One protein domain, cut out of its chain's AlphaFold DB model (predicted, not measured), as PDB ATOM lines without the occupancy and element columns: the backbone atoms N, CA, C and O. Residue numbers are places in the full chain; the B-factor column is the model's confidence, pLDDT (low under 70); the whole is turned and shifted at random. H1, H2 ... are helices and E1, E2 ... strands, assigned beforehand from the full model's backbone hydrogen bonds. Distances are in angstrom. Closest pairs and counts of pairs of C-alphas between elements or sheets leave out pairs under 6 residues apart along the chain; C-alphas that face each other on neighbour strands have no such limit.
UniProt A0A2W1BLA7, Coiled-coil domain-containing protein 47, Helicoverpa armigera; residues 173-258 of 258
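Overview. This is residues 173 to 258 of the 258 residues of the protein "Coiled-coil domain-containing protein 47" of Helicoverpa armigera (UniProt A0A2W1BLA7). An antiparallel sheet of four strands has H1 and H2 over one face and H4 over the other, with H3 beside the strands on H4's side. H5 lies off the sheet at one end of the longest axis, and the tail to residue 258 makes the other end. The printed part has 86 residues with named elements in the order E1 H1 H2 E2 H3 E3 H4 H5 E4, sheet order E2 E3 E1 E4, class mixed. It is compact, with a radius of gyration of the C-alphas of 12.3 A and spans of 41 by 25 by 17 A.

Arrangement. E1, residues 175 to 180, is antiparallel to E3, residues 213 to 217, and E4, residues 244 to 248; within hydrogen-bond range are N 177 and O 216, 2.8 A, and N 176 and O 247, 2.9 A. H1, residues 181 to 190, is on the sheet at a height of 8.7 A, along the strands; its closest C-alphas to E3 are Lys 181 and Ser 214, 5.4 A. H2, residues 192 to 197, on the same face, touches H1 only at the corner, C-alphas 188 and 195 being closest at 5.1 A. E2, residues 201 to 203, is antiparallel to E3, with N 202 and O 215 within hydrogen-bond range at 2.9 A. H3, residues 204 to 207, over none of the strands, and H4, residues 220 to 226, at a height of 9.0 A, are on the opposite face. H5, residues 229 to 238, is not on the sheet. Two split strand-helix-strand units, same-way strands with another between, are E1, H1 H2, E2, right-handed crossover, and E3, H4 H5, E4, left-handed. Every O i to N i+4 pair is within hydrogen-bond range in H2, H4 and H5, and 4 of 6 in H1; H3 is too short for one.

Along the chain. E1 begins at C-alpha 175 (-43.998, 35.513, 25.906) and is 16.9 A long; H1 is 14.4 A, E3 13.1 A, H5 14.3 A. E4, 12.8 A, ends at C-alpha 248 (-40.374, 34.036, 23.642).

Size, cuts and confidence. The C-alphas farthest apart, Ala 229 and Glu 258, are 42.0 A apart. The printed part has no cut, and its links are tight. Residues 256 to 258 have pLDDT under 70.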
ATOM      1  N   PRO A 173     -45.481  39.285  18.547       84.44
ATOM      2  CA  PRO A 173     -44.608  39.216  19.710       84.44
ATOM      3  C   PRO A 173     -45.396  38.817  20.964       84.44
ATOM      4  O   PRO A 173     -46.336  39.509  21.357       84.44
ATOM      5  N   PHE A 174     -45.012  37.713  21.607       90.19
ATOM      6  CA  PHE A 174     -45.532  37.339  22.922       90.19
ATOM      7  C   PHE A 174     -44.578  36.415  23.681       90.19
ATOM      8  O   PHE A 174     -43.849  35.605  23.098       90.19
ATOM      9  N   VAL A 175     -44.680  36.458  25.013       91.56
ATOM     10  CA  VAL A 175     -43.998  35.513  25.906       91.56
ATOM     11  C   VAL A 175     -44.992  34.555  26.574       91.56
ATOM     12  O   VAL A 175     -45.976  34.951  27.215       91.56
ATOM     13  N   LEU A 176     -44.721  33.253  26.448       92.38
ATOM     14  CA  LEU A 176     -45.504  32.170  27.042       92.38
ATOM     15  C   LEU A 176     -44.591  31.039  27.529       92.38
ATOM     16  O   LEU A 176     -43.743  30.524  26.807       92.38
ATOM     17  N   CYS A 177     -44.815  30.571  28.752       93.62
ATOM     18  CA  CYS A 177     -44.125  29.426  29.323       93.62
ATOM     19  C   CYS A 177     -45.100  28.497  30.043       93.62
ATOM     20  O   CYS A 177     -45.847  28.906  30.930       93.62
ATOM     21  N   VAL A 178     -45.054  27.215  29.689       93.81
ATOM     22  CA  VAL A 178     -45.798  26.139  30.344       93.81
ATOM     23  C   VAL A 178     -44.787  25.177  30.938       93.81
ATOM     24  O   VAL A 178     -44.036  24.534  30.213       93.81
ATOM     25  N   ALA A 179     -44.740  25.062  32.260       94.25
ATOM     26  CA  ALA A 179     -43.734  24.243  32.929       94.25
ATOM     27  C   ALA A 179     -44.286  23.549  34.169       94.25
ATOM     28  O   ALA A 179     -45.275  23.976  34.765       94.25
ATOM     29  N   GLN A 180     -43.612  22.489  34.615       93.31
ATOM     30  CA  GLN A 180     -43.915  21.890  35.915       93.31
ATOM     31  C   GLN A 180     -43.715  22.923  37.030       93.31
ATOM     32  O   GLN A 180     -42.747  23.679  36.997       93.31
ATOM     33  N   LYS A 181     -44.564  22.928  38.066       90.38
ATOM     34  CA  LYS A 181     -44.553  23.950  39.141       90.38
ATOM     35  C   LYS A 181     -43.160  24.286  39.706       90.38
ATOM     36  O   LYS A 181     -42.836  25.461  39.866       90.38
ATOM     37  N   LYS A 182     -42.324  23.271  39.970       89.88
ATOM     38  CA  LYS A 182     -40.950  23.444  40.494       89.88
ATOM     39  C   LYS A 182     -39.989  24.069  39.474       89.88
ATOM     40  O   LYS A 182     -39.071  24.797  39.840       89.88
ATOM     41  N   ILE A 183     -40.182  23.766  38.195       91.31
ATOM     42  CA  ILE A 183     -39.355  24.282  37.102       91.31
ATOM     43  C   ILE A 183     -39.814  25.699  36.747       91.31
ATOM     44  O   ILE A 183     -38.978  26.585  36.629       91.31
ATOM     45  N   ALA A 184     -41.124  25.945  36.720       90.88
ATOM     46  CA  ALA A 184     -41.735  27.259  36.550       90.88
ATOM     47  C   ALA A 184     -41.194  28.288  37.558       90.88
ATOM     48  O   ALA A 184     -40.803  29.385  37.173       90.88
ATOM     49  N   THR A 185     -41.103  27.931  38.851       90.50
ATOM     50  CA  THR A 185     -40.497  28.804  39.879       90.50
ATOM     51  C   THR A 185     -39.041  29.150  39.602       90.50
ATOM     52  O   THR A 185     -38.601  30.237  39.965       90.50
ATOM     53  N   ARG A 186     -38.286  28.211  39.025       90.62
ATOM     54  CA  ARG A 186     -36.868  28.386  38.721       90.62
ATOM     55  C   ARG A 186     -36.701  29.261  37.477       90.62
ATOM     56  O   ARG A 186     -36.022  30.276  37.549       90.62
ATOM     57  N   LEU A 187     -37.412  28.936  36.397       89.81
ATOM     58  CA  LEU A 187     -37.385  29.679  35.135       89.81
ATOM     59  C   LEU A 187     -37.825  31.136  35.304       89.81
ATOM     60  O   LEU A 187     -37.168  32.018  34.778       89.81
ATOM     61  N   ALA A 188     -38.858  31.412  36.103       89.19
ATOM     62  CA  ALA A 188     -39.297  32.785  36.370       89.19
ATOM     63  C   ALA A 188     -38.237  33.652  37.079       89.19
ATOM     64  O   ALA A 188     -38.307  34.877  37.034       89.19
ATOM     65  N   LYS A 189     -37.272  33.032  37.773       88.00
ATOM     66  CA  LYS A 189     -36.162  33.737  38.428       88.00
ATOM     67  C   LYS A 189     -34.936  33.823  37.527       88.00
ATOM     68  O   LYS A 189     -34.309  34.876  37.482       88.00
ATOM     69  N   GLU A 190     -34.608  32.724  36.853       88.56
ATOM     70  CA  GLU A 190     -33.407  32.585  36.025       88.56
ATOM     71  C   GLU A 190     -33.537  33.285  34.674       88.56
ATOM     72  O   GLU A 190     -32.541  33.786  34.176       88.56
ATOM     73  N   MET A 191     -34.730  33.346  34.085       87.88
ATOM     74  CA  MET A 191     -34.948  33.905  32.750       87.88
ATOM     75  C   MET A 191     -35.421  35.358  32.841       87.88
ATOM     76  O   MET A 191     -36.340  35.679  33.601       87.88
ATOM     77  N   GLN A 192     -34.769  36.254  32.097       87.31
ATOM     78  CA  GLN A 192     -35.081  37.683  32.160       87.31
ATOM     79  C   GLN A 192     -36.455  37.990  31.566       87.31
ATOM     80  O   GLN A 192     -37.251  38.670  32.211       87.31
ATOM     81  N   ASP A 193     -36.740  37.440  30.391       89.44
ATOM     82  CA  ASP A 193     -38.006  37.588  29.675       89.44
ATOM     83  C   ASP A 193     -39.208  37.186  30.539       89.44
ATOM     84  O   ASP A 193     -40.075  38.013  30.807       89.44
ATOM     85  N   LEU A 194     -39.215  35.975  31.096       89.50
ATOM     86  CA  LEU A 194     -40.313  35.510  31.950       89.50
ATOM     87  C   LEU A 194     -40.507  36.380  33.188       89.50
ATOM     88  O   LEU A 194     -41.635  36.607  33.614       89.50
ATOM     89  N   SER A 195     -39.420  36.871  33.776       87.31
ATOM     90  CA  SER A 195     -39.511  37.695  34.979       87.31
ATOM     91  C   SER A 195     -40.047  39.104  34.726       87.31
ATOM     92  O   SER A 195     -40.608  39.706  35.638       87.31
ATOM     93  N   VAL A 196     -39.833  39.635  33.518       87.38
ATOM     94  CA  VAL A 196     -40.217  40.998  33.131       87.38
ATOM     95  C   VAL A 196     -41.611  40.999  32.508       87.38
ATOM     96  O   VAL A 196     -42.438  41.824  32.883       87.38
ATOM     97  N   PHE A 197     -41.880  40.060  31.599       86.38
ATOM     98  CA  PHE A 197     -43.097  40.034  30.786       86.38
ATOM     99  C   PHE A 197     -44.207  39.147  31.365       86.38
ATOM    100  O   PHE A 197     -45.375  39.355  31.051       86.38
ATOM    101  N   CYS A 198     -43.894  38.188  32.246       86.50
ATOM    102  CA  CYS A 198     -44.898  37.306  32.854       86.50
ATOM    103  C   CYS A 198     -44.991  37.503  34.382       86.50
ATOM    104  O   CYS A 198     -44.547  36.642  35.150       86.50
ATOM    105  N   PRO A 199     -45.595  38.611  34.857       75.00
ATOM    106  CA  PRO A 199     -45.650  38.930  36.284       75.00
ATOM    107  C   PRO A 199     -46.544  37.970  37.083       75.00
ATOM    108  O   PRO A 199     -46.292  37.722  38.263       75.00
ATOM    109  N   GLU A 200     -47.585  37.408  36.458       80.81
ATOM    110  CA  GLU A 200     -48.541  36.529  37.126       80.81
ATOM    111  C   GLU A 200     -48.376  35.071  36.685       80.81
ATOM    112  O   GLU A 200     -48.521  34.712  35.517       80.81
ATOM    113  N   ARG A 201     -48.135  34.191  37.660       84.50
ATOM    114  CA  ARG A 201     -48.108  32.746  37.444       84.50
ATOM    115  C   ARG A 201     -49.465  32.138  37.763       84.50
ATOM    116  O   ARG A 201     -49.911  32.168  38.912       84.50
ATOM    117  N   ARG A 202     -50.064  31.473  36.780       87.25
ATOM    118  CA  ARG A 202     -51.358  30.798  36.919       87.25
ATOM    119  C   ARG A 202     -51.178  29.280  36.985       87.25
ATOM    120  O   ARG A 202     -50.244  28.706  36.418       87.25
ATOM    121  N   ALA A 203     -52.054  28.627  37.744       87.25
ATOM    122  CA  ALA A 203     -52.126  27.168  37.781       87.25
ATOM    123  C   ALA A 203     -52.696  26.641  36.456       87.25
ATOM    124  O   ALA A 203     -53.582  27.278  35.885       87.25
ATOM    125  N   GLY A 204     -52.207  25.484  35.999       82.88
ATOM    126  CA  GLY A 204     -52.645  24.863  34.745       82.88
ATOM    127  C   GLY A 204     -54.157  24.626  34.657       82.88
ATOM    128  O   GLY A 204     -54.728  24.787  33.583       82.88
ATOM    129  N   ASP A 205     -54.818  24.366  35.788       86.00
ATOM    130  CA  ASP A 205     -56.254  24.043  35.842       86.00
ATOM    131  C   ASP A 205     -57.143  25.153  35.267       86.00
ATOM    132  O   ASP A 205     -58.181  24.878  34.672       86.00
ATOM    133  N   LYS A 206     -56.709  26.417  35.382       84.56
ATOM    134  CA  LYS A 206     -57.428  27.571  34.815       84.56
ATOM    135  C   LYS A 206     -57.463  27.561  33.281       84.56
ATOM    136  O   LYS A 206     -58.262  28.280  32.695       84.56
ATOM    137  N   HIS A 207     -56.600  26.766  32.653       83.06
ATOM    138  CA  HIS A 207     -56.421  26.660  31.207       83.06
ATOM    139  C   HIS A 207     -56.679  25.235  30.691       83.06
ATOM    140  O   HIS A 207     -56.245  24.893  29.599       83.06
ATOM    141  N   GLY A 208     -57.345  24.379  31.480       83.62
ATOM    142  CA  GLY A 208     -57.623  22.992  31.085       83.62
ATOM    143  C   GLY A 208     -56.396  22.071  31.094       83.62
ATOM    144  O   GLY A 208     -56.443  20.986  30.519       83.62
ATOM    145  N   LEU A 209     -55.304  22.483  31.746       89.31
ATOM    146  CA  LEU A 209     -54.090  21.682  31.904       89.31
ATOM    147  C   LEU A 209     -54.051  20.989  33.275       89.31
ATOM    148  O   LEU A 209     -54.649  21.486  34.227       89.31
ATOM    149  N   PRO A 210     -53.291  19.888  33.424       90.12
ATOM    150  CA  PRO A 210     -53.111  19.228  34.712       90.12
ATOM    151  C   PRO A 210     -52.581  20.157  35.814       90.12
ATOM    152  O   PRO A 210     -51.660  20.949  35.585       90.12
ATOM    153  N   THR A 211     -53.041  19.938  37.050       88.69
ATOM    154  CA  THR A 211     -52.612  20.663  38.266       88.69
ATOM    155  C   THR A 211     -51.091  20.659  38.494       88.69
ATOM    156  O   THR A 211     -50.571  21.479  39.251       88.69
ATOM    157  N   ALA A 212     -50.350  19.723  37.891       90.56
ATOM    158  CA  ALA A 212     -48.893  19.630  37.983       90.56
ATOM    159  C   ALA A 212     -48.161  20.732  37.189       90.56
ATOM    160  O   ALA A 212     -47.008  21.060  37.502       90.56
ATOM    161  N   LEU A 213     -48.830  21.307  36.187       92.50
ATOM    162  CA  LEU A 213     -48.302  22.348  35.317       92.50
ATOM    163  C   LEU A 213     -48.680  23.745  35.815       92.50
ATOM    164  O   LEU A 213     -49.636  23.962  36.565       92.50
ATOM    165  N   SER A 214     -47.883  24.710  35.387       93.12
ATOM    166  CA  SER A 214     -48.078  26.126  35.629       93.12
ATOM    167  C   SER A 214     -47.836  26.884  34.336       93.12
ATOM    168  O   SER A 214     -46.904  26.559  33.600       93.12
ATOM    169  N   VAL A 215     -48.665  27.895  34.100       93.25
ATOM    170  CA  VAL A 215     -48.578  28.769  32.934       93.25
ATOM    171  C   VAL A 215     -48.107  30.144  33.395       93.25
ATOM    172  O   VAL A 215     -48.644  30.707  34.355       93.25
ATOM    173  N   LEU A 216     -47.077  30.657  32.735       91.81
ATOM    174  CA  LEU A 216     -46.633  32.041  32.801       91.81
ATOM    175  C   LEU A 216     -46.878  32.628  31.421       91.81
ATOM    176  O   LEU A 216     -46.383  32.085  30.439       91.81
ATOM    177  N   SER A 217     -47.670  33.682  31.332       90.25
ATOM    178  CA  SER A 217     -47.951  34.319  30.054       90.25
ATOM    179  C   SER A 217     -48.075  35.814  30.240       90.25
ATOM    180  O   SER A 217     -48.562  36.271  31.274       90.25
ATOM    181  N   GLU A 218     -47.624  36.541  29.229       90.06
ATOM    182  CA  GLU A 218     -47.835  37.975  29.093       90.06
ATOM    183  C   GLU A 218     -49.311  38.299  28.814       90.06
ATOM    184  O   GLU A 218     -49.916  39.109  29.517       90.06
ATOM    185  N   THR A 219     -49.923  37.590  27.856       87.31
ATOM    186  CA  THR A 219     -51.267  37.900  27.346       87.31
ATOM    187  C   THR A 219     -52.169  36.667  27.354       87.31
ATOM    188  O   THR A 219     -51.809  35.584  26.887       87.31
ATOM    189  N   ALA A 220     -53.398  36.830  27.852       86.94
ATOM    190  CA  ALA A 220     -54.378  35.741  27.905       86.94
ATOM    191  C   ALA A 220     -54.782  35.232  26.507       86.94
ATOM    192  O   ALA A 220     -55.031  34.039  26.347       86.94
ATOM    193  N   GLU A 221     -54.797  36.113  25.504       87.50
ATOM    194  CA  GLU A 221     -55.086  35.778  24.105       87.50
ATOM    195  C   GLU A 221     -54.038  34.826  23.522       87.50
ATOM    196  O   GLU A 221     -54.396  33.784  22.979       87.50
ATOM    197  N   ALA A 222     -52.747  35.108  23.739       87.25
ATOM    198  CA  ALA A 222     -51.657  34.223  23.326       87.25
ATOM    199  C   ALA A 222     -51.757  32.848  24.004       87.25
ATOM    200  O   ALA A 222     -51.587  31.810  23.365       87.25
ATOM    201  N   THR A 223     -52.107  32.821  25.296       89.12
ATOM    202  CA  THR A 223     -52.342  31.556  26.008       89.12
ATOM    203  C   THR A 223     -53.484  30.758  25.375       89.12
ATOM    204  O   THR A 223     -53.339  29.555  25.184       89.12
ATOM    205  N   ALA A 224     -54.608  31.401  25.046       89.12
ATOM    206  CA  ALA A 224     -55.767  30.738  24.448       89.12
ATOM    207  C   ALA A 224     -55.519  30.283  22.999       89.12
ATOM    208  O   ALA A 224     -56.031  29.241  22.600       89.12
ATOM    209  N   GLY A 225     -54.721  31.033  22.232       89.25
ATOM    210  CA  GLY A 225     -54.339  30.669  20.867       89.25
ATOM    211  C   GLY A 225     -53.385  29.475  20.806       89.25
ATOM    212  O   GLY A 225     -53.519  28.627  19.929       89.25
ATOM    213  N   VAL A 226     -52.444  29.375  21.753       90.44
ATOM    214  CA  VAL A 226     -51.460  28.277  21.802       90.44
ATOM    215  C   VAL A 226     -52.014  27.029  22.496       90.44
ATOM    216  O   VAL A 226     -51.719  25.909  22.080       90.44
ATOM    217  N   LEU A 227     -52.799  27.188  23.567       91.31
ATOM    218  CA  LEU A 227     -53.389  26.079  24.326       91.31
ATOM    219  C   LEU A 227     -54.747  25.664  23.751       91.31
ATOM    220  O   LEU A 227     -55.779  25.738  24.420       91.31
ATOM    221  N   ASP A 228     -54.734  25.201  22.505       92.06
ATOM    222  CA  ASP A 228     -55.914  24.627  21.869       92.06
ATOM    223  C   ASP A 228     -56.285  23.253  22.471       92.06
ATOM    224  O   ASP A 228     -55.570  22.662  23.292       92.06
ATOM    225  N   ALA A 229     -57.428  22.702  22.055       90.62
ATOM    226  CA  ALA A 229     -57.903  21.414  22.559       90.62
ATOM    227  C   ALA A 229     -56.902  20.268  22.307       90.62
ATOM    228  O   ALA A 229     -56.793  19.348  23.123       90.62
ATOM    229  N   ARG A 230     -56.150  20.323  21.198       93.19
ATOM    230  CA  ARG A 230     -55.182  19.288  20.820       93.19
ATOM    231  C   ARG A 230     -53.939  19.337  21.705       93.19
ATOM    232  O   ARG A 230     -53.498  18.293  22.187       93.19
ATOM    233  N   VAL A 231     -53.399  20.529  21.947       93.12
ATOM    234  CA  VAL A 231     -52.252  20.764  22.827       93.12
ATOM    235  C   VAL A 231     -52.616  20.420  24.266       93.12
ATOM    236  O   VAL A 231     -51.862  19.705  24.924       93.12
ATOM    237  N   CYS A 232     -53.794  20.831  24.741       91.94
ATOM    238  CA  CYS A 232     -54.272  20.484  26.079       91.94
ATOM    239  C   CYS A 232     -54.414  18.966  26.270       91.94
ATOM    240  O   CYS A 232     -53.942  18.435  27.275       91.94
ATOM    241  N   ALA A 233     -54.979  18.247  25.292       92.62
ATOM    242  CA  ALA A 233     -55.078  16.787  25.340       92.62
ATOM    243  C   ALA A 233     -53.696  16.107  25.344       92.62
ATOM    244  O   ALA A 233     -53.450  15.199  26.142       92.62
ATOM    245  N   ALA A 234     -52.767  16.574  24.504       93.50
ATOM    246  CA  ALA A 234     -51.404  16.049  24.464       93.50
ATOM    247  C   ALA A 234     -50.656  16.302  25.783       93.50
ATOM    248  O   ALA A 234     -50.008  15.400  26.317       93.50
ATOM    249  N   LEU A 235     -50.777  17.502  26.355       92.94
ATOM    250  CA  LEU A 235     -50.179  17.825  27.647       92.94
ATOM    251  C   LEU A 235     -50.821  17.016  28.777       92.94
ATOM    252  O   LEU A 235     -50.101  16.529  29.642       92.94
ATOM    253  N   ALA A 236     -52.133  16.785  28.751       91.38
ATOM    254  CA  ALA A 236     -52.795  15.919  29.723       91.38
ATOM    255  C   ALA A 236     -52.266  14.474  29.685       91.38
ATOM    256  O   ALA A 236     -52.165  13.839  30.733       91.38
ATOM    257  N   GLN A 237     -51.867  13.975  28.512       93.44
ATOM    258  CA  GLN A 237     -51.311  12.630  28.361       93.44
ATOM    259  C   GLN A 237     -49.810  12.551  28.699       93.44
ATOM    260  O   GLN A 237     -49.373  11.593  29.333       93.44
ATOM    261  N   TYR A 238     -49.014  13.546  28.293       92.94
ATOM    262  CA  TYR A 238     -47.545  13.471  28.313       92.94
ATOM    263  C   TYR A 238     -46.858  14.426  29.306       92.94
ATOM    264  O   TYR A 238     -45.626  14.506  29.319       92.94
ATOM    265  N   HIS A 239     -47.592  15.125  30.184       89.00
ATOM    266  CA  HIS A 239     -47.020  16.112  31.125       89.00
ATOM    267  C   HIS A 239     -45.889  15.576  32.022       89.00
ATOM    268  O   HIS A 239     -45.098  16.361  32.546       89.00
ATOM    269  N   GLN A 240     -45.809  14.262  32.253       89.50
ATOM    270  CA  GLN A 240     -44.744  13.660  33.063       89.50
ATOM    271  C   GLN A 240     -43.380  13.707  32.361       89.50
ATOM    272  O   GLN A 240     -42.351  13.790  33.029       89.50
ATOM    273  N   HIS A 241     -43.372  13.689  31.026       89.62
ATOM    274  CA  HIS A 241     -42.159  13.714  30.207       89.62
ATOM    275  C   HIS A 241     -41.757  15.134  29.788       89.62
ATOM    276  O   HIS A 241     -40.588  15.383  29.493       89.62
ATOM    277  N   VAL A 242     -42.700  16.080  29.806       90.75
ATOM    278  CA  VAL A 242     -42.454  17.487  29.473       90.75
ATOM    279  C   VAL A 242     -42.029  18.258  30.723       90.75
ATOM    280  O   VAL A 242     -42.772  18.372  31.697       90.75
ATOM    281  N   GLN A 243     -40.817  18.816  30.696       92.06
ATOM    282  CA  GLN A 243     -40.308  19.656  31.784       92.06
ATOM    283  C   GLN A 243     -40.811  21.098  31.679       92.06
ATOM    284  O   GLN A 243     -41.325  21.654  32.656       92.06
ATOM    285  N   TYR A 244     -40.649  21.693  30.497       93.56
ATOM    286  CA  TYR A 244     -41.140  23.020  30.164       93.56
ATOM    287  C   TYR A 244     -41.270  23.194  28.647       93.56
ATOM    288  O   TYR A 244     -40.566  22.546  27.876       93.56
ATOM    289  N   ILE A 245     -42.152  24.102  28.253       94.62
ATOM    290  CA  ILE A 245     -42.305  24.672  26.919       94.62
ATOM    291  C   ILE A 245     -42.165  26.176  27.115       94.62
ATOM    292  O   ILE A 245     -42.857  26.742  27.958       94.62
ATOM    293  N   HIS A 246     -41.246  26.803  26.391       93.56
ATOM    294  CA  HIS A 246     -40.969  28.230  26.501       93.56
ATOM    295  C   HIS A 246     -40.952  28.841  25.104       93.56
ATOM    296  O   HIS A 246     -40.167  28.414  24.261       93.56
ATOM    297  N   ILE A 247     -41.832  29.811  24.890       92.25
ATOM    298  CA  ILE A 247     -42.002  30.578  23.662       92.25
ATOM    299  C   ILE A 247     -41.746  32.037  24.038       92.25
ATOM    300  O   ILE A 247     -42.347  32.543  24.987       92.25
ATOM    301  N   SER A 248     -40.806  32.672  23.350       90.19
ATOM    302  CA  SER A 248     -40.374  34.036  23.642       90.19
ATOM    303  C   SER A 248     -39.822  34.662  22.370       90.19
ATOM    304  O   SER A 248     -38.895  34.122  21.764       90.19
ATOM    305  N   ASP A 249     -40.392  35.792  21.973       87.06
ATOM    306  CA  ASP A 249     -39.904  36.660  20.897       87.06
ATOM    307  C   ASP A 249     -38.762  37.580  21.382       87.06
ATOM    308  O   ASP A 249     -37.897  37.997  20.610       87.06
ATOM    309  N   ARG A 250     -38.725  37.870  22.691       80.00
ATOM    310  CA  ARG A 250     -37.710  38.685  23.380       80.00
ATOM    311  C   ARG A 250     -36.750  37.843  24.214       80.00
ATOM    312  O   ARG A 250     -36.395  38.218  25.332       80.00
ATOM    313  N   TYR A 251     -36.312  36.704  23.682       82.00
ATOM    314  CA  TYR A 251     -35.392  35.830  24.403       82.00
ATOM    315  C   TYR A 251     -34.034  36.514  24.640       82.00
ATOM    316  O   TYR A 251     -33.198  36.611  23.744       82.00
ATOM    317  N   SER A 252     -33.794  36.939  25.882       74.94
ATOM    318  CA  SER A 252     -32.529  37.562  26.319       74.94
ATOM    319  C   SER A 252     -31.597  36.594  27.057       74.94
ATOM    320  O   SER A 252     -30.534  36.986  27.531       74.94
ATOM    321  N   GLY A 253     -31.973  35.315  27.157       75.69
ATOM    322  CA  GLY A 253     -31.212  34.306  27.890       75.69
ATOM    323  C   GLY A 253     -31.380  34.370  29.416       75.69
ATOM    324  O   GLY A 253     -32.269  35.060  29.931       75.69
ATOM    325  N   PRO A 254     -30.572  33.590  30.159       77.62
ATOM    326  CA  PRO A 254     -30.567  33.651  31.613       77.62
ATOM    327  C   PRO A 254     -30.074  35.023  32.082       77.62
ATOM    328  O   PRO A 254     -29.155  35.593  31.492       77.62
ATOM    329  N   LYS A 255     -30.664  35.534  33.164       74.06
ATOM    330  CA  LYS A 255     -30.222  36.762  33.822       74.06
ATOM    331  C   LYS A 255     -28.740  36.641  34.136       74.06
ATOM    332  O   LYS A 255     -28.322  35.704  34.819       74.06
ATOM    333  N   GLN A 256     -27.960  37.601  33.657       67.25
ATOM    334  CA  GLN A 256     -26.605  37.786  34.149       67.25
ATOM    335  C   GLN A 256     -26.744  38.169  35.625       67.25
ATOM    336  O   GLN A 256     -27.322  39.206  35.945       67.25
ATOM    337  N   MET A 257     -26.349  37.267  36.523       55.56
ATOM    338  CA  MET A 257     -26.222  37.603  37.936       55.56
ATOM    339  C   MET A 257     -25.036  38.562  38.049       55.56
ATOM    340  O   MET A 257     -23.898  38.121  37.889       55.56
ATOM    341  N   GLU A 258     -25.317  39.851  38.247       41.69
ATOM    342  CA  GLU A 258     -24.368  40.783  38.874       41.69
ATOM    343  C   GLU A 258     -24.108  40.385  40.333       41.69
ATOM    344  O   GLU A 258     -25.057  39.903  41.004       41.69
TER     345      GLU A 258